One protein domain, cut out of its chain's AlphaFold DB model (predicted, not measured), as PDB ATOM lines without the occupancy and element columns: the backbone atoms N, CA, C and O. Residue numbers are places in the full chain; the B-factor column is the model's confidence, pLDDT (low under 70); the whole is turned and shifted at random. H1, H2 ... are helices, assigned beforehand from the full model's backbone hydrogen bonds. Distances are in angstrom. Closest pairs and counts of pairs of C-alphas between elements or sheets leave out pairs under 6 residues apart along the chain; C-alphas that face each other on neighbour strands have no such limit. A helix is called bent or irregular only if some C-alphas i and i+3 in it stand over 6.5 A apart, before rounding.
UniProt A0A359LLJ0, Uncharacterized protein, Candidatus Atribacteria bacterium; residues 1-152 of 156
ATOM      1  N   MET A   1     255.830 177.541  76.158       41.47
ATOM      2  CA  MET A   1     254.899 178.654  76.464       41.47
ATOM      3  C   MET A   1     253.639 178.225  77.249       41.47
ATOM      4  O   MET A   1     252.691 178.987  77.271       41.47
ATOM      5  N   ASN A   2     253.627 177.093  77.983       50.66
ATOM      6  CA  ASN A   2     252.430 176.613  78.718       50.66
ATOM      7  C   ASN A   2     252.436 176.838  80.246       50.66
ATOM      8  O   ASN A   2     251.383 176.738  80.865       50.66
ATOM      9  N   ASN A   3     253.579 177.147  80.871       55.84
ATOM     10  CA  ASN A   3     253.660 177.256  82.340       55.84
ATOM     11  C   ASN A   3     253.070 178.554  82.918       55.84
ATOM     12  O   ASN A   3     252.624 178.541  84.058       55.84
ATOM     13  N   SER A   4     253.042 179.654  82.154       60.41
ATOM     14  CA  SER A   4     252.478 180.931  82.628       60.41
ATOM     15  C   SER A   4     250.964 180.829  82.820       60.41
ATOM     16  O   SER A   4     250.477 181.024  83.924       60.41
ATOM     17  N   ASN A   5     250.241 180.394  81.780       62.44
ATOM     18  CA  ASN A   5     248.779 180.275  81.820       62.44
ATOM     19  C   ASN A   5     248.285 179.313  82.910       62.44
ATOM     20  O   ASN A   5     247.234 179.546  83.497       62.44
ATOM     21  N   ASN A   6     249.027 178.237  83.184       66.12
ATOM     22  CA  ASN A   6     248.635 177.254  84.195       66.12
ATOM     23  C   ASN A   6     248.788 177.808  85.622       66.12
ATOM     24  O   ASN A   6     247.939 177.562  86.473       66.12
ATOM     25  N   ASN A   7     249.836 178.600  85.872       72.06
ATOM     26  CA  ASN A   7     250.016 179.285  87.153       72.06
ATOM     27  C   ASN A   7     248.970 180.390  87.363       72.06
ATOM     28  O   ASN A   7     248.487 180.560  88.480       72.06
ATOM     29  N   ASP A   8     248.587 181.099  86.299       79.19
ATOM     30  CA  ASP A   8     247.538 182.120  86.359       79.19
ATOM     31  C   ASP A   8     246.160 181.501  86.655       79.19
ATOM     32  O   ASP A   8     245.430 182.008  87.503       79.19
ATOM     33  N   LEU A   9     245.832 180.361  86.032       79.06
ATOM     34  CA  LEU A   9     244.611 179.589  86.314       79.06
ATOM     35  C   LEU A   9     244.544 179.115  87.770       79.06
ATOM     36  O   LEU A   9     243.537 179.335  88.437       79.06
ATOM     37  N   ILE A  10     245.629 178.528  88.284       77.25
ATOM     38  CA  ILE A  10     245.710 178.082  89.684       77.25
ATOM     39  C   ILE A  10     245.501 179.260  90.642       77.25
ATOM     40  O   ILE A  10     244.775 179.142  91.627       77.25
ATOM     41  N   LYS A  11     246.090 180.421  90.339       83.44
ATOM     42  CA  LYS A  11     245.930 181.625  91.156       83.44
ATOM     43  C   LYS A  11     244.490 182.148  91.149       83.44
ATOM     44  O   LYS A  11     243.983 182.540  92.196       83.44
ATOM     45  N   ILE A  12     243.817 182.112  89.997       81.38
ATOM     46  CA  ILE A  12     242.396 182.473  89.881       81.38
ATOM     47  C   ILE A  12     241.523 181.521  90.714       81.38
ATOM     48  O   ILE A  12     240.629 181.981  91.423       81.38
ATOM     49  N   GLU A  13     241.788 180.212  90.672       79.69
ATOM     50  CA  GLU A  13     241.070 179.219  91.485       79.69
ATOM     51  C   GLU A  13     241.279 179.445  92.992       79.69
ATOM     52  O   GLU A  13     240.327 179.384  93.773       79.69
ATOM     53  N   GLU A  14     242.505 179.760  93.412       83.38
ATOM     54  CA  GLU A  14     242.812 180.098  94.804       83.38
ATOM     55  C   GLU A  14     242.097 181.367  95.272       83.38
ATOM     56  O   GLU A  14     241.548 181.394  96.377       83.38
ATOM     57  N   ASP A  15     242.084 182.416  94.452       83.31
ATOM     58  CA  ASP A  15     241.410 183.667  94.789       83.31
ATOM     59  C   ASP A  15     239.884 183.485  94.835       83.31
ATOM     60  O   ASP A  15     239.236 183.995  95.753       83.31
ATOM     61  N   ALA A  16     239.305 182.674  93.944       83.19
ATOM     62  CA  ALA A  16     237.891 182.303  94.008       83.19
ATOM     63  C   ALA A  16     237.548 181.556  95.309       83.19
ATOM     64  O   ALA A  16     236.540 181.852  95.952       83.19
ATOM     65  N   ILE A  17     238.405 180.627  95.743       84.44
ATOM     66  CA  ILE A  17     238.239 179.912  97.014       84.44
ATOM     67  C   ILE A  17     238.309 180.870  98.210       84.44
ATOM     68  O   ILE A  17     237.505 180.739  99.131       84.44
ATOM     69  N   LYS A  18     239.226 181.848  98.206       86.81
ATOM     70  CA  LYS A  18     239.299 182.866  99.274       86.81
ATOM     71  C   LYS A  18     238.019 183.696  99.354       86.81
ATOM     72  O   LYS A  18     237.543 183.963 100.454       86.81
ATOM     73  N   ILE A  19     237.449 184.075  98.207       84.81
ATOM     74  CA  ILE A  19     236.164 184.788  98.155       84.81
ATOM     75  C   ILE A  19     235.054 183.925  98.770       84.81
ATOM     76  O   ILE A  19     234.323 184.401  99.633       84.81
ATOM     77  N   GLN A  20     234.978 182.638  98.420       83.31
ATOM     78  CA  GLN A  20     233.984 181.726  98.999       83.31
ATOM     79  C   GLN A  20     234.141 181.541 100.513       83.31
ATOM     80  O   GLN A  20     233.146 181.452 101.231       83.31
ATOM     81  N   GLU A  21     235.375 181.480 101.019       86.44
ATOM     82  CA  GLU A  21     235.636 181.444 102.461       86.44
ATOM     83  C   GLU A  21     235.166 182.725 103.155       86.44
ATOM     84  O   GLU A  21     234.601 182.650 104.250       86.44
ATOM     85  N   GLN A  22     235.370 183.885 102.529       88.81
ATOM     86  CA  GLN A  22     234.905 185.162 103.059       88.81
ATOM     87  C   GLN A  22     233.373 185.237 103.077       88.81
ATOM     88  O   GLN A  22     232.796 185.504 104.128       88.81
ATOM     89  N   ASP A  23     232.708 184.894 101.972       85.62
ATOM     90  CA  ASP A  23     231.242 184.860 101.878       85.62
ATOM     91  C   ASP A  23     230.624 183.925 102.931       85.62
ATOM     92  O   ASP A  23     229.571 184.195 103.524       85.62
ATOM     93  N   LEU A  24     231.290 182.799 103.181       87.00
ATOM     94  CA  LEU A  24     230.896 181.835 104.194       87.00
ATOM     95  C   LEU A  24     231.032 182.407 105.609       87.00
ATOM     96  O   LEU A  24     230.107 182.265 106.410       87.00
ATOM     97  N   ARG A  25     232.142 183.095 105.908       88.69
ATOM     98  CA  ARG A  25     232.333 183.804 107.185       88.69
ATOM     99  C   ARG A  25     231.278 184.884 107.388       88.69
ATOM    100  O   ARG A  25     230.668 184.924 108.454       88.69
ATOM    101  N   ASP A  26     231.002 185.694 106.373       88.44
ATOM    102  CA  ASP A  26     229.996 186.760 106.444       88.44
ATOM    103  C   ASP A  26     228.587 186.188 106.680       88.44
ATOM    104  O   ASP A  26     227.779 186.744 107.436       88.44
ATOM    105  N   THR A  27     228.301 185.018 106.103       88.31
ATOM    106  CA  THR A  27     227.047 184.287 106.335       88.31
ATOM    107  C   THR A  27     226.941 183.776 107.775       88.31
ATOM    108  O   THR A  27     225.875 183.898 108.383       88.31
ATOM    109  N   ILE A  28     228.026 183.245 108.351       88.25
ATOM    110  CA  ILE A  28     228.068 182.834 109.766       88.25
ATOM    111  C   ILE A  28     227.863 184.040 110.687       88.25
ATOM    112  O   ILE A  28     227.015 183.991 111.573       88.25
ATOM    113  N   ILE A  29     228.565 185.149 110.445       90.06
ATOM    114  CA  ILE A  29     228.398 186.384 111.229       90.06
ATOM    115  C   ILE A  29     226.941 186.859 111.163       90.06
ATOM    116  O   ILE A  29     226.356 187.267 112.165       90.06
ATOM    117  N   SER A  30     226.310 186.759 109.994       91.44
ATOM    118  CA  SER A  30     224.892 187.089 109.833       91.44
ATOM    119  C   SER A  30     223.973 186.157 110.636       91.44
ATOM    120  O   SER A  30     222.996 186.623 111.221       91.44
ATOM    121  N   ILE A  31     224.290 184.861 110.726       90.62
ATOM    122  CA  ILE A  31     223.583 183.894 111.587       90.62
ATOM    123  C   ILE A  31     223.697 184.285 113.072       90.62
ATOM    124  O   ILE A  31     222.701 184.239 113.807       90.62
ATOM    125  N   ASP A  32     224.884 184.694 113.513       89.94
ATOM    126  CA  ASP A  32     225.130 185.127 114.892       89.94
ATOM    127  C   ASP A  32     224.411 186.447 115.203       89.94
ATOM    128  O   ASP A  32     223.819 186.613 116.274       89.94
ATOM    129  N   ASN A  33     224.346 187.355 114.229       92.69
ATOM    130  CA  ASN A  33     223.558 188.580 114.328       92.69
ATOM    131  C   ASN A  33     222.059 188.288 114.492       92.69
ATOM    132  O   ASN A  33     221.403 188.930 115.309       92.69
ATOM    133  N   GLU A  34     221.495 187.312 113.775       92.62
ATOM    134  CA  GLU A  34     220.089 186.910 113.959       92.62
ATOM    135  C   GLU A  34     219.826 186.286 115.340       92.62
ATOM    136  O   GLU A  34     218.787 186.526 115.963       92.62
ATOM    137  N   THR A  35     220.803 185.548 115.866       90.94
ATOM    138  CA  THR A  35     220.765 185.011 117.233       90.94
ATOM    139  C   THR A  35     220.783 186.145 118.267       90.94
ATOM    140  O   THR A  35     219.971 186.156 119.193       90.94
ATOM    141  N   THR A  36     221.628 187.157 118.059       92.50
ATOM    142  CA  THR A  36     221.706 188.366 118.898       92.50
ATOM    143  C   THR A  36     220.412 189.179 118.845       92.50
ATOM    144  O   THR A  36     219.889 189.610 119.867       92.50
ATOM    145  N   LYS A  37     219.816 189.351 117.664       93.94
ATOM    146  CA  LYS A  37     218.505 190.004 117.539       93.94
ATOM    147  C   LYS A  37     217.416 189.250 118.304       93.94
ATOM    148  O   LYS A  37     216.564 189.875 118.926       93.94
ATOM    149  N   SER A  38     217.459 187.919 118.299       93.50
ATOM    150  CA  SER A  38     216.511 187.095 119.057       93.50
ATOM    151  C   SER A  38     216.702 187.234 120.572       93.50
ATOM    152  O   SER A  38     215.717 187.255 121.306       93.50
ATOM    153  N   SER A  39     217.934 187.400 121.067       93.50
ATOM    154  CA  SER A  39     218.153 187.668 122.497       93.50
ATOM    155  C   SER A  39     217.627 189.046 122.914       93.50
ATOM    156  O   SER A  39     217.060 189.174 124.000       93.50
ATOM    157  N   LEU A  40     217.702 190.052 122.032       94.94
ATOM    158  CA  LEU A  40     217.059 191.350 122.261       94.94
ATOM    159  C   LEU A  40     215.539 191.217 122.413       94.94
ATOM    160  O   LEU A  40     214.970 191.849 123.300       94.94
ATOM    161  N   VAL A  41     214.881 190.376 121.604       95.12
ATOM    162  CA  VAL A  41     213.434 190.108 121.732       95.12
ATOM    163  C   VAL A  41     213.093 189.588 123.129       95.12
ATOM    164  O   VAL A  41     212.140 190.068 123.736       95.12
ATOM    165  N   ILE A  42     213.898 188.673 123.676       95.44
ATOM    166  CA  ILE A  42     213.716 188.156 125.043       95.44
ATOM    167  C   ILE A  42     213.883 189.279 126.075       95.44
ATOM    168  O   ILE A  42     213.056 189.413 126.976       95.44
ATOM    169  N   GLY A  43     214.914 190.119 125.924       94.62
ATOM    170  CA  GLY A  43     215.144 191.268 126.803       94.62
ATOM    171  C   GLY A  43     213.963 192.245 126.815       94.62
ATOM    172  O   GLY A  43     213.460 192.599 127.881       94.62
ATOM    173  N   PHE A  44     213.459 192.626 125.637       95.38
ATOM    174  CA  PHE A  44     212.288 193.499 125.521       95.38
ATOM    175  C   PHE A  44     211.006 192.846 126.040       95.38
ATOM    176  O   PHE A  44     210.209 193.527 126.683       95.38
ATOM    177  N   ALA A  45     210.811 191.545 125.816       95.62
ATOM    178  CA  ALA A  45     209.676 190.817 126.372       95.62
ATOM    179  C   ALA A  45     209.681 190.848 127.910       95.62
ATOM    180  O   ALA A  45     208.633 191.053 128.517       95.62
ATOM    181  N   GLY A  46     210.856 190.724 128.539       93.75
ATOM    182  CA  GLY A  46     211.013 190.860 129.989       93.75
ATOM    183  C   GLY A  46     210.651 192.258 130.501       93.75
ATOM    184  O   GLY A  46     209.914 192.384 131.479       93.75
ATOM    185  N   VAL A  47     211.099 193.312 129.808       93.56
ATOM    186  CA  VAL A  47     210.714 194.700 130.132       93.56
ATOM    187  C   VAL A  47     209.204 194.894 129.991       93.56
ATOM    188  O   VAL A  47     208.567 195.432 130.897       93.56
ATOM    189  N   LEU A  48     208.616 194.428 128.888       92.62
ATOM    190  CA  LEU A  48     207.183 194.547 128.629       92.62
ATOM    191  C   LEU A  48     206.356 193.797 129.679       92.62
ATOM    192  O   LEU A  48     205.360 194.332 130.164       92.62
ATOM    193  N   PHE A  49     206.796 192.601 130.077       92.31
ATOM    194  CA  PHE A  49     206.187 191.849 131.170       92.31
ATOM    195  C   PHE A  49     206.249 192.624 132.487       92.31
ATOM    196  O   PHE A  49     205.230 192.761 133.152       92.31
ATOM    197  N   GLY A  50     207.410 193.186 132.843       90.56
ATOM    198  CA  GLY A  50     207.570 193.983 134.062       90.56
ATOM    199  C   GLY A  50     206.668 195.220 134.095       90.56
ATOM    200  O   GLY A  50     206.081 195.530 135.131       90.56
ATOM    201  N   ILE A  51     206.493 195.897 132.955       87.31
ATOM    202  CA  ILE A  51     205.543 197.012 132.826       87.31
ATOM    203  C   ILE A  51     204.108 196.511 133.017       87.31
ATOM    204  O   ILE A  51     203.355 197.107 133.782       87.31
ATOM    205  N   ALA A  52     203.731 195.427 132.335       87.75
ATOM    206  CA  ALA A  52     202.386 194.867 132.390       87.75
ATOM    207  C   ALA A  52     202.016 194.358 133.789       87.75
ATOM    208  O   ALA A  52     200.886 194.558 134.224       87.75
ATOM    209  N   PHE A  53     202.970 193.762 134.511       88.31
ATOM    210  CA  PHE A  53     202.766 193.155 135.826       88.31
ATOM    211  C   PHE A  53     202.167 194.137 136.841       88.31
ATOM    212  O   PHE A  53     201.235 193.791 137.556       88.31
ATOM    213  N   ASN A  54     202.608 195.397 136.829       83.38
ATOM    214  CA  ASN A  54     202.098 196.432 137.739       83.38
ATOM    215  C   ASN A  54     200.646 196.860 137.462       83.38
ATOM    216  O   ASN A  54     200.028 197.533 138.288       83.38
ATOM    217  N   TYR A  55     200.109 196.524 136.291       82.38
ATOM    218  CA  TYR A  55     198.757 196.895 135.874       82.38
ATOM    219  C   TYR A  55     197.877 195.677 135.587       82.38
ATOM    220  O   TYR A  55     196.720 195.855 135.214       82.38
ATOM    221  N   ILE A  56     198.398 194.459 135.774       84.44
ATOM    222  CA  ILE A  56     197.738 193.230 135.335       84.44
ATOM    223  C   ILE A  56     196.433 192.979 136.094       84.44
ATOM    224  O   ILE A  56     195.451 192.586 135.480       84.44
ATOM    225  N   ASP A  57     196.377 193.341 137.380       84.06
ATOM    226  CA  ASP A  57     195.178 193.207 138.222       84.06
ATOM    227  C   ASP A  57     194.013 194.104 137.772       84.06
ATOM    228  O   ASP A  57     192.870 193.905 138.177       84.06
ATOM    229  N   LYS A  58     194.296 195.118 136.945       85.62
ATOM    230  CA  LYS A  58     193.292 196.048 136.405       85.62
ATOM    231  C   LYS A  58     192.781 195.632 135.029       85.62
ATOM    232  O   LYS A  58     191.838 196.244 134.532       85.62
ATOM    233  N   LEU A  59     193.416 194.647 134.401       85.06
ATOM    234  CA  LEU A  59     193.044 194.166 133.078       85.06
ATOM    235  C   LEU A  59     191.999 193.058 133.198       85.06
ATOM    236  O   LEU A  59     192.019 192.242 134.120       85.06
ATOM    237  N   SER A  60     191.078 193.005 132.240       88.06
ATOM    238  CA  SER A  60     190.122 191.902 132.173       88.06
ATOM    239  C   SER A  60     190.807 190.627 131.673       88.06
ATOM    240  O   SER A  60     191.799 190.670 130.940       88.06
ATOM    241  N   PHE A  61     190.248 189.462 132.005       86.50
ATOM    242  CA  PHE A  61     190.776 188.178 131.530       86.50
ATOM    243  C   PHE A  61     190.904 188.120 129.996       86.50
ATOM    244  O   PHE A  61     191.885 187.590 129.471       86.50
ATOM    245  N   LEU A  62     189.951 188.726 129.277       86.56
ATOM    246  CA  LEU A  62     189.942 188.789 127.812       86.56
ATOM    247  C   LEU A  62     191.082 189.634 127.229       86.56
ATOM    248  O   LEU A  62     191.440 189.431 126.074       86.56
ATOM    249  N   GLN A  63     191.669 190.541 128.011       88.06
ATOM    250  CA  GLN A  63     192.832 191.346 127.622       88.06
ATOM    251  C   GLN A  63     194.146 190.660 128.019       88.06
ATOM    252  O   GLN A  63     195.103 190.632 127.246       88.06
ATOM    253  N   ILE A  64     194.183 190.061 129.214       88.94
ATOM    254  CA  ILE A  64     195.370 189.386 129.756       88.94
ATOM    255  C   ILE A  64     195.732 188.158 128.920       88.94
ATOM    256  O   ILE A  64     196.897 187.966 128.570       88.94
ATOM    257  N   TYR A  65     194.741 187.326 128.591       89.81
ATOM    258  CA  TYR A  65     194.962 186.075 127.871       89.81
ATOM    259  C   TYR A  65     195.687 186.261 126.520       89.81
ATOM    260  O   TYR A  65     196.751 185.659 126.342       89.81
ATOM    261  N   PRO A  66     195.200 187.097 125.574       90.88
ATOM    262  CA  PRO A  66     195.888 187.298 124.301       90.88
ATOM    263  C   PRO A  66     197.257 187.968 124.477       90.88
ATOM    264  O   PRO A  66     198.198 187.599 123.773       90.88
ATOM    265  N   PHE A  67     197.403 188.890 125.436       92.44
ATOM    266  CA  PHE A  67     198.689 189.520 125.744       92.44
ATOM    267  C   PHE A  67     199.754 188.487 126.140       92.44
ATOM    268  O   PHE A  67     200.828 188.448 125.529       92.44
ATOM    269  N   ILE A  68     199.446 187.629 127.122       92.88
ATOM    270  CA  ILE A  68     200.367 186.596 127.617       92.88
ATOM    271  C   ILE A  68     200.671 185.579 126.516       92.88
ATOM    272  O   ILE A  68     201.831 185.211 126.331       92.88
ATOM    273  N   LEU A  69     199.657 185.149 125.757       94.69
ATOM    274  CA  LEU A  69     199.830 184.177 124.678       94.69
ATOM    275  C   LEU A  69     200.810 184.684 123.609       94.69
ATOM    276  O   LEU A  69     201.720 183.953 123.208       94.69
ATOM    277  N   LEU A  70     200.655 185.937 123.169       95.75
ATOM    278  CA  LEU A  70     201.547 186.564 122.190       95.75
ATOM    279  C   LEU A  70     202.968 186.721 122.740       95.75
ATOM    280  O   LEU A  70     203.936 186.416 122.041       95.75
ATOM    281  N   LEU A  71     203.094 187.151 123.999       95.38
ATOM    282  CA  LEU A  71     204.384 187.369 124.646       95.38
ATOM    283  C   LEU A  71     205.169 186.061 124.803       95.38
ATOM    284  O   LEU A  71     206.327 185.979 124.396       95.38
ATOM    285  N   LEU A  72     204.531 185.015 125.339       96.19
ATOM    286  CA  LEU A  72     205.162 183.707 125.523       96.19
ATOM    287  C   LEU A  72     205.506 183.050 124.185       96.19
ATOM    288  O   LEU A  72     206.569 182.446 124.063       96.19
ATOM    289  N   SER A  73     204.657 183.210 123.167       96.12
ATOM    290  CA  SER A  73     204.951 182.712 121.818       96.12
ATOM    291  C   SER A  73     206.166 183.421 121.210       96.12
ATOM    292  O   SER A  73     207.030 182.766 120.629       96.12
ATOM    293  N   SER A  74     206.277 184.744 121.386       96.69
ATOM    294  CA  SER A  74     207.446 185.521 120.955       96.69
ATOM    295  C   SER A  74     208.733 185.013 121.617       96.69
ATOM    296  O   SER A  74     209.701 184.695 120.921       96.69
ATOM    297  N   VAL A  75     208.716 184.847 122.946       96.44
ATOM    298  CA  VAL A  75     209.857 184.337 123.724       96.44
ATOM    299  C   VAL A  75     210.213 182.906 123.321       96.44
ATOM    300  O   VAL A  75     211.387 182.607 123.110       96.44
ATOM    301  N   GLY A  76     209.221 182.026 123.166       95.31
ATOM    302  CA  GLY A  76     209.433 180.635 122.769       95.31
ATOM    303  C   GLY A  76     210.106 180.516 121.402       95.31
ATOM    304  O   GLY A  76     211.082 179.779 121.256       95.31
ATOM    305  N   ILE A  77     209.650 181.294 120.414       95.31
ATOM    306  CA  ILE A  77     210.263 181.325 119.079       95.31
ATOM    307  C   ILE A  77     211.678 181.910 119.139       95.31
ATOM    308  O   ILE A  77     212.578 181.366 118.503       95.31
ATOM    309  N   ALA A  78     211.905 182.970 119.920       94.25
ATOM    310  CA  ALA A  78     213.234 183.555 120.083       94.25
ATOM    311  C   ALA A  78     214.228 182.566 120.725       94.25
ATOM    312  O   ALA A  78     215.335 182.386 120.216       94.25
ATOM    313  N   LEU A  79     213.822 181.863 121.788       94.31
ATOM    314  CA  LEU A  79     214.633 180.832 122.446       94.31
ATOM    315  C   LEU A  79     214.924 179.648 121.524       94.31
ATOM    316  O   LEU A  79     216.061 179.170 121.471       94.31
ATOM    317  N   TRP A  80     213.920 179.197 120.769       92.88
ATOM    318  CA  TRP A  80     214.107 178.167 119.753       92.88
ATOM    319  C   TRP A  80     215.115 178.617 118.695       92.88
ATOM    320  O   TRP A  80     216.012 177.860 118.331       92.88
ATOM    321  N   ASN A  81     215.015 179.867 118.239       92.31
ATOM    322  CA  ASN A  81     215.914 180.419 117.237       92.31
ATOM    323  C   ASN A  81     217.367 180.484 117.724       92.31
ATOM    324  O   ASN A  81     218.280 180.168 116.961       92.31
ATOM    325  N   ILE A  82     217.583 180.851 118.990       89.56
ATOM    326  CA  ILE A  82     218.910 180.873 119.622       89.56
ATOM    327  C   ILE A  82     219.470 179.455 119.752       89.56
ATOM    328  O   ILE A  82     220.620 179.212 119.396       89.56
ATOM    329  N   SER A  83     218.639 178.516 120.207       86.06
ATOM    330  CA  SER A  83     219.034 177.123 120.448       86.06
ATOM    331  C   SER A  83     219.222 176.316 119.159       86.06
ATOM    332  O   SER A  83     219.876 175.273 119.160       86.06
ATOM    333  N   ALA A  84     218.645 176.772 118.043       80.25
ATOM    334  CA  ALA A  84     218.767 176.106 116.759       80.25
ATOM    335  C   ALA A  84     220.232 176.058 116.294       80.25
ATOM    336  O   ALA A  84     220.936 177.073 116.300       80.25
ATOM    337  N   LYS A  85     220.634 174.854 115.859       70.00
ATOM    338  CA  LYS A  85     221.987 174.428 115.467       70.00
ATOM    339  C   LYS A  85     222.818 175.546 114.823       70.00
ATOM    340  O   LYS A  85     222.398 176.125 113.826       70.00
ATOM    341  N   GLN A  86     224.012 175.787 115.357       65.50
ATOM    342  CA  GLN A  86     225.027 176.659 114.760       65.50
ATOM    343  C   GLN A  86     225.796 175.894 113.671       65.50
ATOM    344  O   GLN A  86     226.049 174.691 113.808       65.50
ATOM    345  N   VAL A  87     226.148 176.561 112.567       62.62
ATOM    346  CA  VAL A  87     227.008 175.952 111.540       62.62
ATOM    347  C   VAL A  87     228.437 175.981 112.055       62.62
ATOM    348  O   VAL A  87     229.040 177.044 112.150       62.62
ATOM    349  N   ASN A  88     228.977 174.812 112.393       55.94
ATOM    350  CA  ASN A  88     230.372 174.690 112.783       55.94
ATOM    351  C   ASN A  88     231.195 174.361 111.536       55.94
ATOM    352  O   ASN A  88     231.085 173.262 110.993       55.94
ATOM    353  N   ILE A  89     231.974 175.325 111.056       54.75
ATOM    354  CA  ILE A  89     232.822 175.160 109.871       54.75
ATOM    355  C   ILE A  89     234.228 174.894 110.372       54.75
ATOM    356  O   ILE A  89     235.086 175.772 110.396       54.75
ATOM    357  N   HIS A  90     234.432 173.682 110.879       51.81
ATOM    358  CA  HIS A  90     235.765 173.237 111.232       51.81
ATOM    359  C   HIS A  90     236.387 172.561 110.015       51.81
ATOM    360  O   HIS A  90     236.143 171.386 109.745       51.81
ATOM    361  N   THR A  91     237.179 173.319 109.265       52.34
ATOM    362  CA  THR A  91     238.026 172.750 108.220       52.34
ATOM    363  C   THR A  91     239.281 172.214 108.901       52.34
ATOM    364  O   THR A  91     240.130 172.992 109.335       52.34
ATOM    365  N   ASP A  92     239.393 170.891 109.034       51.09
ATOM    366  CA  ASP A  92     240.589 170.244 109.581       51.09
ATOM    367  C   ASP A  92     241.760 170.398 108.593       51.09
ATOM    368  O   ASP A  92     242.009 169.564 107.717       51.09
ATOM    369  N   LEU A  93     242.458 171.528 108.719       50.97
ATOM    370  CA  LEU A  93     243.634 171.890 107.931       50.97
ATOM    371  C   LEU A  93     244.767 170.869 108.099       50.97
ATOM    372  O   LEU A  93     245.597 170.715 107.203       50.97
ATOM    373  N   HIS A  94     244.800 170.138 109.216       43.88
ATOM    374  CA  HIS A  94     245.929 169.289 109.570       43.88
ATOM    375  C   HIS A  94     245.989 168.003 108.734       43.88
ATOM    376  O   HIS A  94     247.079 167.546 108.379       43.88
ATOM    377  N   ARG A  95     244.836 167.448 108.337       49.09
ATOM    378  CA  ARG A  95     244.774 166.307 107.403       49.09
ATOM    379  C   ARG A  95     245.320 166.640 106.013       49.09
ATOM    380  O   ARG A  95     245.814 165.748 105.328       49.09
ATOM    381  N   ILE A  96     245.257 167.908 105.612       50.03
ATOM    382  CA  ILE A  96     245.553 168.371 104.249       50.03
ATOM    383  C   ILE A  96     247.064 168.418 103.987       50.03
ATOM    384  O   ILE A  96     247.504 167.996 102.920       50.03
ATOM    385  N   PHE A  97     247.866 168.845 104.966       51.84
ATOM    386  CA  PHE A  97     249.326 168.941 104.822       51.84
ATOM    387  C   PHE A  97     250.063 167.605 104.981       51.84
ATOM    388  O   PHE A  97     251.194 167.476 104.526       51.84
ATOM    389  N   VAL A  98     249.439 166.608 105.619       53.78
ATOM    390  CA  VAL A  98     250.104 165.338 105.963       53.78
ATOM    391  C   VAL A  98     249.881 164.245 104.905       53.78
ATOM    392  O   VAL A  98     250.676 163.314 104.833       53.78
ATOM    393  N   THR A  99     248.837 164.326 104.062       53.19
ATOM    394  CA  THR A  99     248.428 163.186 103.203       53.19
ATOM    395  C   THR A  99     248.489 163.382 101.685       53.19
ATOM    396  O   THR A  99     248.256 162.406 100.970       53.19
ATOM    397  N   LYS A 100     248.805 164.567 101.138       48.88
ATOM    398  CA  LYS A 100     248.852 164.755  99.672       48.88
ATOM    399  C   LYS A 100     250.120 165.458  99.187       48.88
ATOM    400  O   LYS A 100     250.401 166.587  99.568       48.88
ATOM    401  N   GLU A 101     250.842 164.785  98.291       47.69
ATOM    402  CA  GLU A 101     251.956 165.345  97.522       47.69
ATOM    403  C   GLU A 101     251.505 166.522  96.622       47.69
ATOM    404  O   GLU A 101     250.379 166.509  96.108       47.69
ATOM    405  N   PRO A 102     252.390 167.504  96.351       53.03
ATOM    406  CA  PRO A 102     252.104 168.719  95.568       53.03
ATOM    407  C   PRO A 102     251.611 168.488  94.121       53.03
ATOM    408  O   PRO A 102     251.087 169.409  93.499       53.03
ATOM    409  N   ASN A 103     251.679 167.262  93.589       56.22
ATOM    410  CA  ASN A 103     251.275 166.922  92.215       56.22
ATOM    411  C   ASN A 103     249.752 166.851  91.958       56.22
ATOM    412  O   ASN A 103     249.340 166.584  90.833       56.22
ATOM    413  N   ASN A 104     248.891 167.087  92.957       66.38
ATOM    414  CA  ASN A 104     247.425 167.063  92.793       66.38
ATOM    415  C   ASN A 104     246.730 168.352  93.274       66.38
ATOM    416  O   ASN A 104     245.564 168.307  93.679       66.38
ATOM    417  N   TRP A 105     247.416 169.498  93.216       71.62
ATOM    418  CA  TRP A 105     246.890 170.786  93.689       71.62
ATOM    419  C   TRP A 105     245.524 171.150  93.078       71.62
ATOM    420  O   TRP A 105     244.595 171.452  93.817       71.62
ATOM    421  N   GLY A 106     245.326 170.969  91.767       68.88
ATOM    422  CA  GLY A 106     244.021 171.219  91.127       68.88
ATOM    423  C   GLY A 106     242.880 170.327  91.651       68.88
ATOM    424  O   GLY A 106     241.762 170.791  91.865       68.88
ATOM    425  N   LYS A 107     243.147 169.048  91.970       72.81
ATOM    426  CA  LYS A 107     242.139 168.174  92.611       72.81
ATOM    427  C   LYS A 107     241.817 168.627  94.033       72.81
ATOM    428  O   LYS A 107     240.700 168.421  94.503       72.81
ATOM    429  N   TYR A 108     242.796 169.197  94.729       74.75
ATOM    430  CA  TYR A 108     242.602 169.769  96.054       74.75
ATOM    431  C   TYR A 108     241.744 171.038  96.000       74.75
ATOM    432  O   TYR A 108     240.766 171.118  96.742       74.75
ATOM    433  N   LEU A 109     242.050 171.972  95.095       76.25
ATOM    434  CA  LEU A 109     241.269 173.196  94.910       76.25
ATOM    435  C   LEU A 109     239.814 172.866  94.559       76.25
ATOM    436  O   LEU A 109     238.901 173.386  95.194       76.25
ATOM    437  N   ASN A 110     239.585 171.901  93.663       77.94
ATOM    438  CA  ASN A 110     238.231 171.463  93.323       77.94
ATOM    439  C   ASN A 110     237.488 170.822  94.516       77.94
ATOM    440  O   ASN A 110     236.331 171.140  94.776       77.94
ATOM    441  N   TYR A 111     238.152 169.959  95.297       80.00
ATOM    442  CA  TYR A 111     237.555 169.405  96.521       80.00
ATOM    443  C   TYR A 111     237.182 170.508  97.522       80.00
ATOM    444  O   TYR A 111     236.089 170.493  98.089       80.00
ATOM    445  N   LYS A 112     238.078 171.479  97.718       76.88
ATOM    446  CA  LYS A 112     237.865 172.600  98.633       76.88
ATOM    447  C   LYS A 112     236.705 173.483  98.173       76.88
ATOM    448  O   LYS A 112     235.852 173.817  98.990       76.88
ATOM    449  N   HIS A 113     236.636 173.791  96.880       80.06
ATOM    450  CA  HIS A 113     235.531 174.525  96.268       80.06
ATOM    451  C   HIS A 113     234.177 173.842  96.520       80.06
ATOM    452  O   HIS A 113     233.256 174.479  97.030       80.06
ATOM    453  N   LEU A 114     234.069 172.537  96.242       80.44
ATOM    454  CA  LEU A 114     232.834 171.771  96.450       80.44
ATOM    455  C   LEU A 114     232.416 171.741  97.926       80.44
ATOM    456  O   LEU A 114     231.256 171.986  98.255       80.44
ATOM    457  N   HIS A 115     233.366 171.506  98.831       80.19
ATOM    458  CA  HIS A 115     233.076 171.471 100.263       80.19
ATOM    459  C   HIS A 115     232.644 172.841 100.815       80.19
ATOM    460  O   HIS A 115     231.726 172.931 101.640       80.19
ATOM    461  N   LEU A 116     233.270 173.925 100.344       80.69
ATOM    462  CA  LEU A 116     232.870 175.291 100.684       80.69
ATOM    463  C   LEU A 116     231.481 175.619 100.139       80.69
ATOM    464  O   LEU A 116     230.684 176.224 100.851       80.69
ATOM    465  N   GLN A 117     231.159 175.177  98.923       81.75
ATOM    466  CA  GLN A 117     229.839 175.369  98.329       81.75
ATOM    467  C   GLN A 117     228.738 174.666  99.138       81.75
ATOM    468  O   GLN A 117     227.699 175.269  99.416       81.75
ATOM    469  N   GLU A 118     228.962 173.417  99.557       82.19
ATOM    470  CA  GLU A 118     228.032 172.684 100.427       82.19
ATOM    471  C   GLU A 118     227.845 173.392 101.775       82.19
ATOM    472  O   GLU A 118     226.714 173.612 102.224       82.19
ATOM    473  N   SER A 119     228.953 173.810 102.391       81.62
ATOM    474  CA  SER A 119     228.946 174.535 103.666       81.62
ATOM    475  C   SER A 119     228.196 175.863 103.555       81.62
ATOM    476  O   SER A 119     227.363 176.177 104.407       81.62
ATOM    477  N   TYR A 120     228.423 176.608 102.472       83.38
ATOM    478  CA  TYR A 120     227.745 177.867 102.178       83.38
ATOM    479  C   TYR A 120     226.250 177.682 101.941       83.38
ATOM    480  O   TYR A 120     225.445 178.411 102.517       83.38
ATOM    481  N   SER A 121     225.850 176.678 101.159       84.44
ATOM    482  CA  SER A 121     224.436 176.366 100.934       84.44
ATOM    483  C   SER A 121     223.711 176.042 102.247       84.44
ATOM    484  O   SER A 121     222.633 176.577 102.532       84.44
ATOM    485  N   SER A 122     224.348 175.236 103.102       86.06
ATOM    486  CA  SER A 122     223.835 174.887 104.428       86.06
ATOM    487  C   SER A 122     223.714 176.114 105.341       86.06
ATOM    488  O   SER A 122     222.659 176.347 105.940       86.06
ATOM    489  N   ALA A 123     224.751 176.957 105.383       86.75
ATOM    490  CA  ALA A 123     224.753 178.202 106.147       86.75
ATOM    491  C   ALA A 123     223.678 179.179 105.663       86.75
ATOM    492  O   ALA A 123     222.914 179.709 106.466       86.75
ATOM    493  N   LYS A 124     223.528 179.355 104.351       88.56
ATOM    494  CA  LYS A 124     222.506 180.227 103.771       88.56
ATOM    495  C   LYS A 124     221.090 179.743 104.094       88.56
ATOM    496  O   LYS A 124     220.236 180.545 104.466       88.56
ATOM    497  N   SER A 125     220.838 178.434 104.011       89.75
ATOM    498  CA  SER A 125     219.552 177.845 104.414       89.75
ATOM    499  C   SER A 125     219.242 178.111 105.889       89.75
ATOM    500  O   SER A 125     218.125 178.513 106.232       89.75
ATOM    501  N   LEU A 126     220.236 177.940 106.767       88.88
ATOM    502  CA  LEU A 126     220.085 178.240 108.185       88.88
ATOM    503  C   LEU A 126     219.828 179.732 108.425       88.88
ATOM    504  O   LEU A 126     218.930 180.060 109.198       88.88
ATOM    505  N   LEU A 127     220.560 180.620 107.748       91.62
ATOM    506  CA  LEU A 127     220.376 182.067 107.846       91.62
ATOM    507  C   LEU A 127     218.936 182.465 107.507       91.62
ATOM    508  O   LEU A 127     218.317 183.200 108.271       91.62
ATOM    509  N   TYR A 128     218.367 181.942 106.416       92.62
ATOM    510  CA  TYR A 128     216.976 182.229 106.053       92.62
ATOM    511  C   TYR A 128     215.984 181.771 107.121       92.62
ATOM    512  O   TYR A 128     215.074 182.524 107.473       92.62
ATOM    513  N   LYS A 129     216.165 180.561 107.666       92.25
ATOM    514  CA  LYS A 129     215.314 180.052 108.751       92.25
ATOM    515  C   LYS A 129     215.433 180.925 109.996       92.25
ATOM    516  O   LYS A 129     214.412 181.320 110.553       92.25
ATOM    517  N   LYS A 130     216.660 181.274 110.395       91.69
ATOM    518  CA  LYS A 130     216.899 182.113 111.572       91.69
ATOM    519  C   LYS A 130     216.310 183.506 111.403       91.69
ATOM    520  O   LYS A 130     215.577 183.952 112.277       91.69
ATOM    521  N   ALA A 131     216.529 184.145 110.256       93.12
ATOM    522  CA  ALA A 131     215.955 185.451 109.947       93.12
ATOM    523  C   ALA A 131     214.417 185.433 109.952       93.12
ATOM    524  O   ALA A 131     213.787 186.388 110.410       93.12
ATOM    525  N   LEU A 132     213.791 184.355 109.466       95.81
ATOM    526  CA  LEU A 132     212.338 184.195 109.520       95.81
ATOM    527  C   LEU A 132     211.837 184.112 110.968       95.81
ATOM    528  O   LEU A 132     210.909 184.834 111.328       95.81
ATOM    529  N   PHE A 133     212.460 183.283 111.807       93.81
ATOM    530  CA  PHE A 133     212.072 183.166 113.214       93.81
ATOM    531  C   PHE A 133     212.299 184.462 113.990       93.81
ATOM    532  O   PHE A 133     211.410 184.870 114.738       93.81
ATOM    533  N   THR A 134     213.413 185.165 113.753       93.75
ATOM    534  CA  THR A 134     213.647 186.499 114.320       93.75
ATOM    535  C   THR A 134     212.495 187.436 113.954       93.75
ATOM    536  O   THR A 134     211.877 188.026 114.838       93.75
ATOM    537  N   LYS A 135     212.127 187.523 112.667       95.50
ATOM    538  CA  LYS A 135     211.015 188.372 112.202       95.50
ATOM    539  C   LYS A 135     209.689 188.020 112.873       95.50
ATOM    540  O   LYS A 135     209.003 188.918 113.350       95.50
ATOM    541  N   ILE A 136     209.339 186.734 112.937       95.94
ATOM    542  CA  ILE A 136     208.095 186.281 113.577       95.94
ATOM    543  C   ILE A 136     208.093 186.660 115.061       95.94
ATOM    544  O   ILE A 136     207.105 187.205 115.549       95.94
ATOM    545  N   SER A 137     209.204 186.435 115.766       95.25
ATOM    546  CA  SER A 137     209.313 186.778 117.187       95.25
ATOM    547  C   SER A 137     209.130 188.283 117.436       95.25
ATOM    548  O   SER A 137     208.374 188.657 118.333       95.25
ATOM    549  N   PHE A 138     209.702 189.145 116.585       95.94
ATOM    550  CA  PHE A 138     209.479 190.593 116.641       95.94
ATOM    551  C   PHE A 138     208.028 190.979 116.361       95.94
ATOM    552  O   PHE A 138     207.474 191.795 117.092       95.94
ATOM    553  N   ILE A 139     207.398 190.402 115.334       97.00
ATOM    554  CA  ILE A 139     205.994 190.689 115.010       97.00
ATOM    555  C   ILE A 139     205.099 190.347 116.204       97.00
ATOM    556  O   ILE A 139     204.267 191.161 116.596       97.00
ATOM    557  N   LEU A 140     205.304 189.185 116.828       96.06
ATOM    558  CA  LEU A 140     204.544 188.782 118.013       96.06
ATOM    559  C   LEU A 140     204.774 189.720 119.203       96.06
ATOM    560  O   LEU A 140     203.819 190.064 119.895       96.06
ATOM    561  N   LEU A 141     206.009 190.179 119.418       96.12
ATOM    562  CA  LEU A 141     206.328 191.145 120.472       96.12
ATOM    563  C   LEU A 141     205.639 192.499 120.234       96.12
ATOM    564  O   LEU A 141     205.090 193.092 121.165       96.12
ATOM    565  N   ILE A 142     205.637 192.978 118.988       95.19
ATOM    566  CA  ILE A 142     204.948 194.212 118.591       95.19
ATOM    567  C   ILE A 142     203.441 194.062 118.813       95.19
ATOM    568  O   ILE A 142     202.831 194.931 119.428       95.19
ATOM    569  N   LEU A 143     202.844 192.945 118.385       95.38
ATOM    570  CA  LEU A 143     201.422 192.668 118.603       95.38
ATOM    571  C   LEU A 143     201.075 192.574 120.094       95.38
ATOM    572  O   LEU A 143     200.057 193.118 120.511       95.38
ATOM    573  N   SER A 144     201.932 191.951 120.906       93.56
ATOM    574  CA  SER A 144     201.775 191.914 122.366       93.56
ATOM    575  C   SER A 144     201.807 193.326 122.965       93.56
ATOM    576  O   SER A 144     200.944 193.688 123.766       93.56
ATOM    577  N   SER A 145     202.737 194.168 122.504       92.62
ATOM    578  CA  SER A 145     202.843 195.569 122.929       92.62
ATOM    579  C   SER A 145     201.604 196.384 122.541       92.62
ATOM    580  O   SER A 145     201.076 197.132 123.361       92.62
ATOM    581  N   LEU A 146     201.110 196.217 121.309       92.75
ATOM    582  CA  LEU A 146     199.881 196.858 120.832       92.75
ATOM    583  C   LEU A 146     198.658 196.403 121.628       92.75
ATOM    584  O   LEU A 146     197.847 197.244 122.007       92.75
ATOM    585  N   SER A 147     198.544 195.104 121.914       90.50
ATOM    586  CA  SER A 147     197.463 194.557 122.737       90.50
ATOM    587  C   SER A 147     197.425 195.243 124.099       90.50
ATOM    588  O   SER A 147     196.382 195.753 124.496       90.50
ATOM    589  N   LEU A 148     198.572 195.327 124.783       88.69
ATOM    590  CA  LEU A 148     198.675 195.986 126.086       88.69
ATOM    591  C   LEU A 148     198.295 197.475 126.007       88.69
ATOM    592  O   LEU A 148     197.593 197.995 126.875       88.69
ATOM    593  N   LEU A 149     198.760 198.171 124.967       89.19
ATOM    594  CA  LEU A 149     198.507 199.597 124.778       89.19
ATOM    595  C   LEU A 149     197.023 199.888 124.528       89.19
ATOM    596  O   LEU A 149     196.479 200.818 125.119       89.19
ATOM    597  N   LEU A 150     196.356 199.078 123.705       88.25
ATOM    598  CA  LEU A 150     194.921 199.204 123.449       88.25
ATOM    599  C   LEU A 150     194.087 198.924 124.702       88.25
ATOM    600  O   LEU A 150     193.149 199.674 124.974       88.25
ATOM    601  N   SER A 151     194.465 197.919 125.500       85.62
ATOM    602  CA  SER A 151     193.812 197.657 126.788       85.62
ATOM    603  C   SER A 151     194.004 198.811 127.774       85.62
ATOM    604  O   SER A 151     193.081 199.180 128.493       85.62
ATOM    605  N   LYS A 152     195.177 199.457 127.773       82.75
ATOM    606  CA  LYS A 152     195.427 200.647 128.601       82.75
ATOM    607  C   LYS A 152     194.602 201.864 128.161       82.75
ATOM    608  O   LYS A 152     194.243 202.682 129.004       82.75
TER     609      LYS A 152
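What this domain is: This is residues 1 to 152 of the 156 residues of an uncharacterized protein of Candidatus Atribacteria bacterium (UniProt A0A359LLJ0). This is a long, thin rod in which two very long helices, H1 and H4, run side by side the same way, while the shorter H2 packs on both over one half of the rod and runs against them. From the end of H2 the unnamed residues 84 to 92 run back along the rod to the short helix H3, which touches no helix and lies near the end where H4 begins; residues 1 to 8 stick out at that end. The 152 printed residues hold four named helices, in the order H1, H2, H3, H4, and no named strand, and the class is all helix. The whole is extended, with a radius of gyration of the C-alphas of 24.5 A and spans of 87 by 28 by 18 A.

How they stand to each other: Start with H1, residues 3 to 53, and look beside it for H4, residues 102 to 152. They touch, the C-alphas of Ile 31 and Leu 127 being closest at 5.3 A, and run the same way at a shallow tilt of 19 degrees. Now look for H2, residues 61 to 83, which forms a helical hairpin with H1: they touch, closest at the C-alphas of Ser 38 and Ala 78, 4.9 A apart, at a shallow tilt of 27 degrees, opposite ways. H1 touches H2 with residues 35 to 45 alone. H2 also touches H4, which uses residues 130 to 151 alone; the closest C-alphas are those of Ser 74 and Ser 137, 4.4 A apart, at a shallow tilt of 13 degrees, opposite ways. H1, H2 and H4 make a bundle, up and down, each running against the one before it in the chain. H3, residues 93 to 99, is apart from H1, H2 and H4. Every O i to N i+4 pair is within hydrogen-bond range in H1, against 18 of 19 in H2, 45 of 47 in H4 and 0 of 3 in H3, where 1 of 4 O i to N i+3 pairs is within range.

Where its parts are: Find C-alpha 3 at (253.660, 177.256, 82.340); from there H1 runs 75.5 A to C-alpha 53 at (202.766, 193.155, 135.826). H2 covers 32.3 A from Phe 61 to Ser 83 and is neither bent nor irregular, but only just: C-alphas 63 and 66 are 6.1 A apart. H3 covers 11.0 A from Leu 93 to Thr 99 and is also neither bent nor irregular, but only just, with C-alphas 96 and 99 6.0 A apart. H4 runs 73.0 A from Pro 102 to C-alpha 152 at (195.427, 200.647, 128.601). It is irregular, with C-alphas 103 and 106 8.5 A apart, and has a kink of 31 degrees near residue 109.

The domain as a whole: The two C-alphas farthest apart are those of Met 1 and Lys 58, at 87.7 A. The printed part has no cut; it begins at the chain's first residue and ends at residue 152 of 156. The link from H3 to H4 is tight, those from H1 to H2 and from H2 to H3 are short, and no link is long. In the B-factor column the mean pLDDT of the printed part is 82.7; look for values under 70 at residues 1 to 6, 86 to 104 and 106.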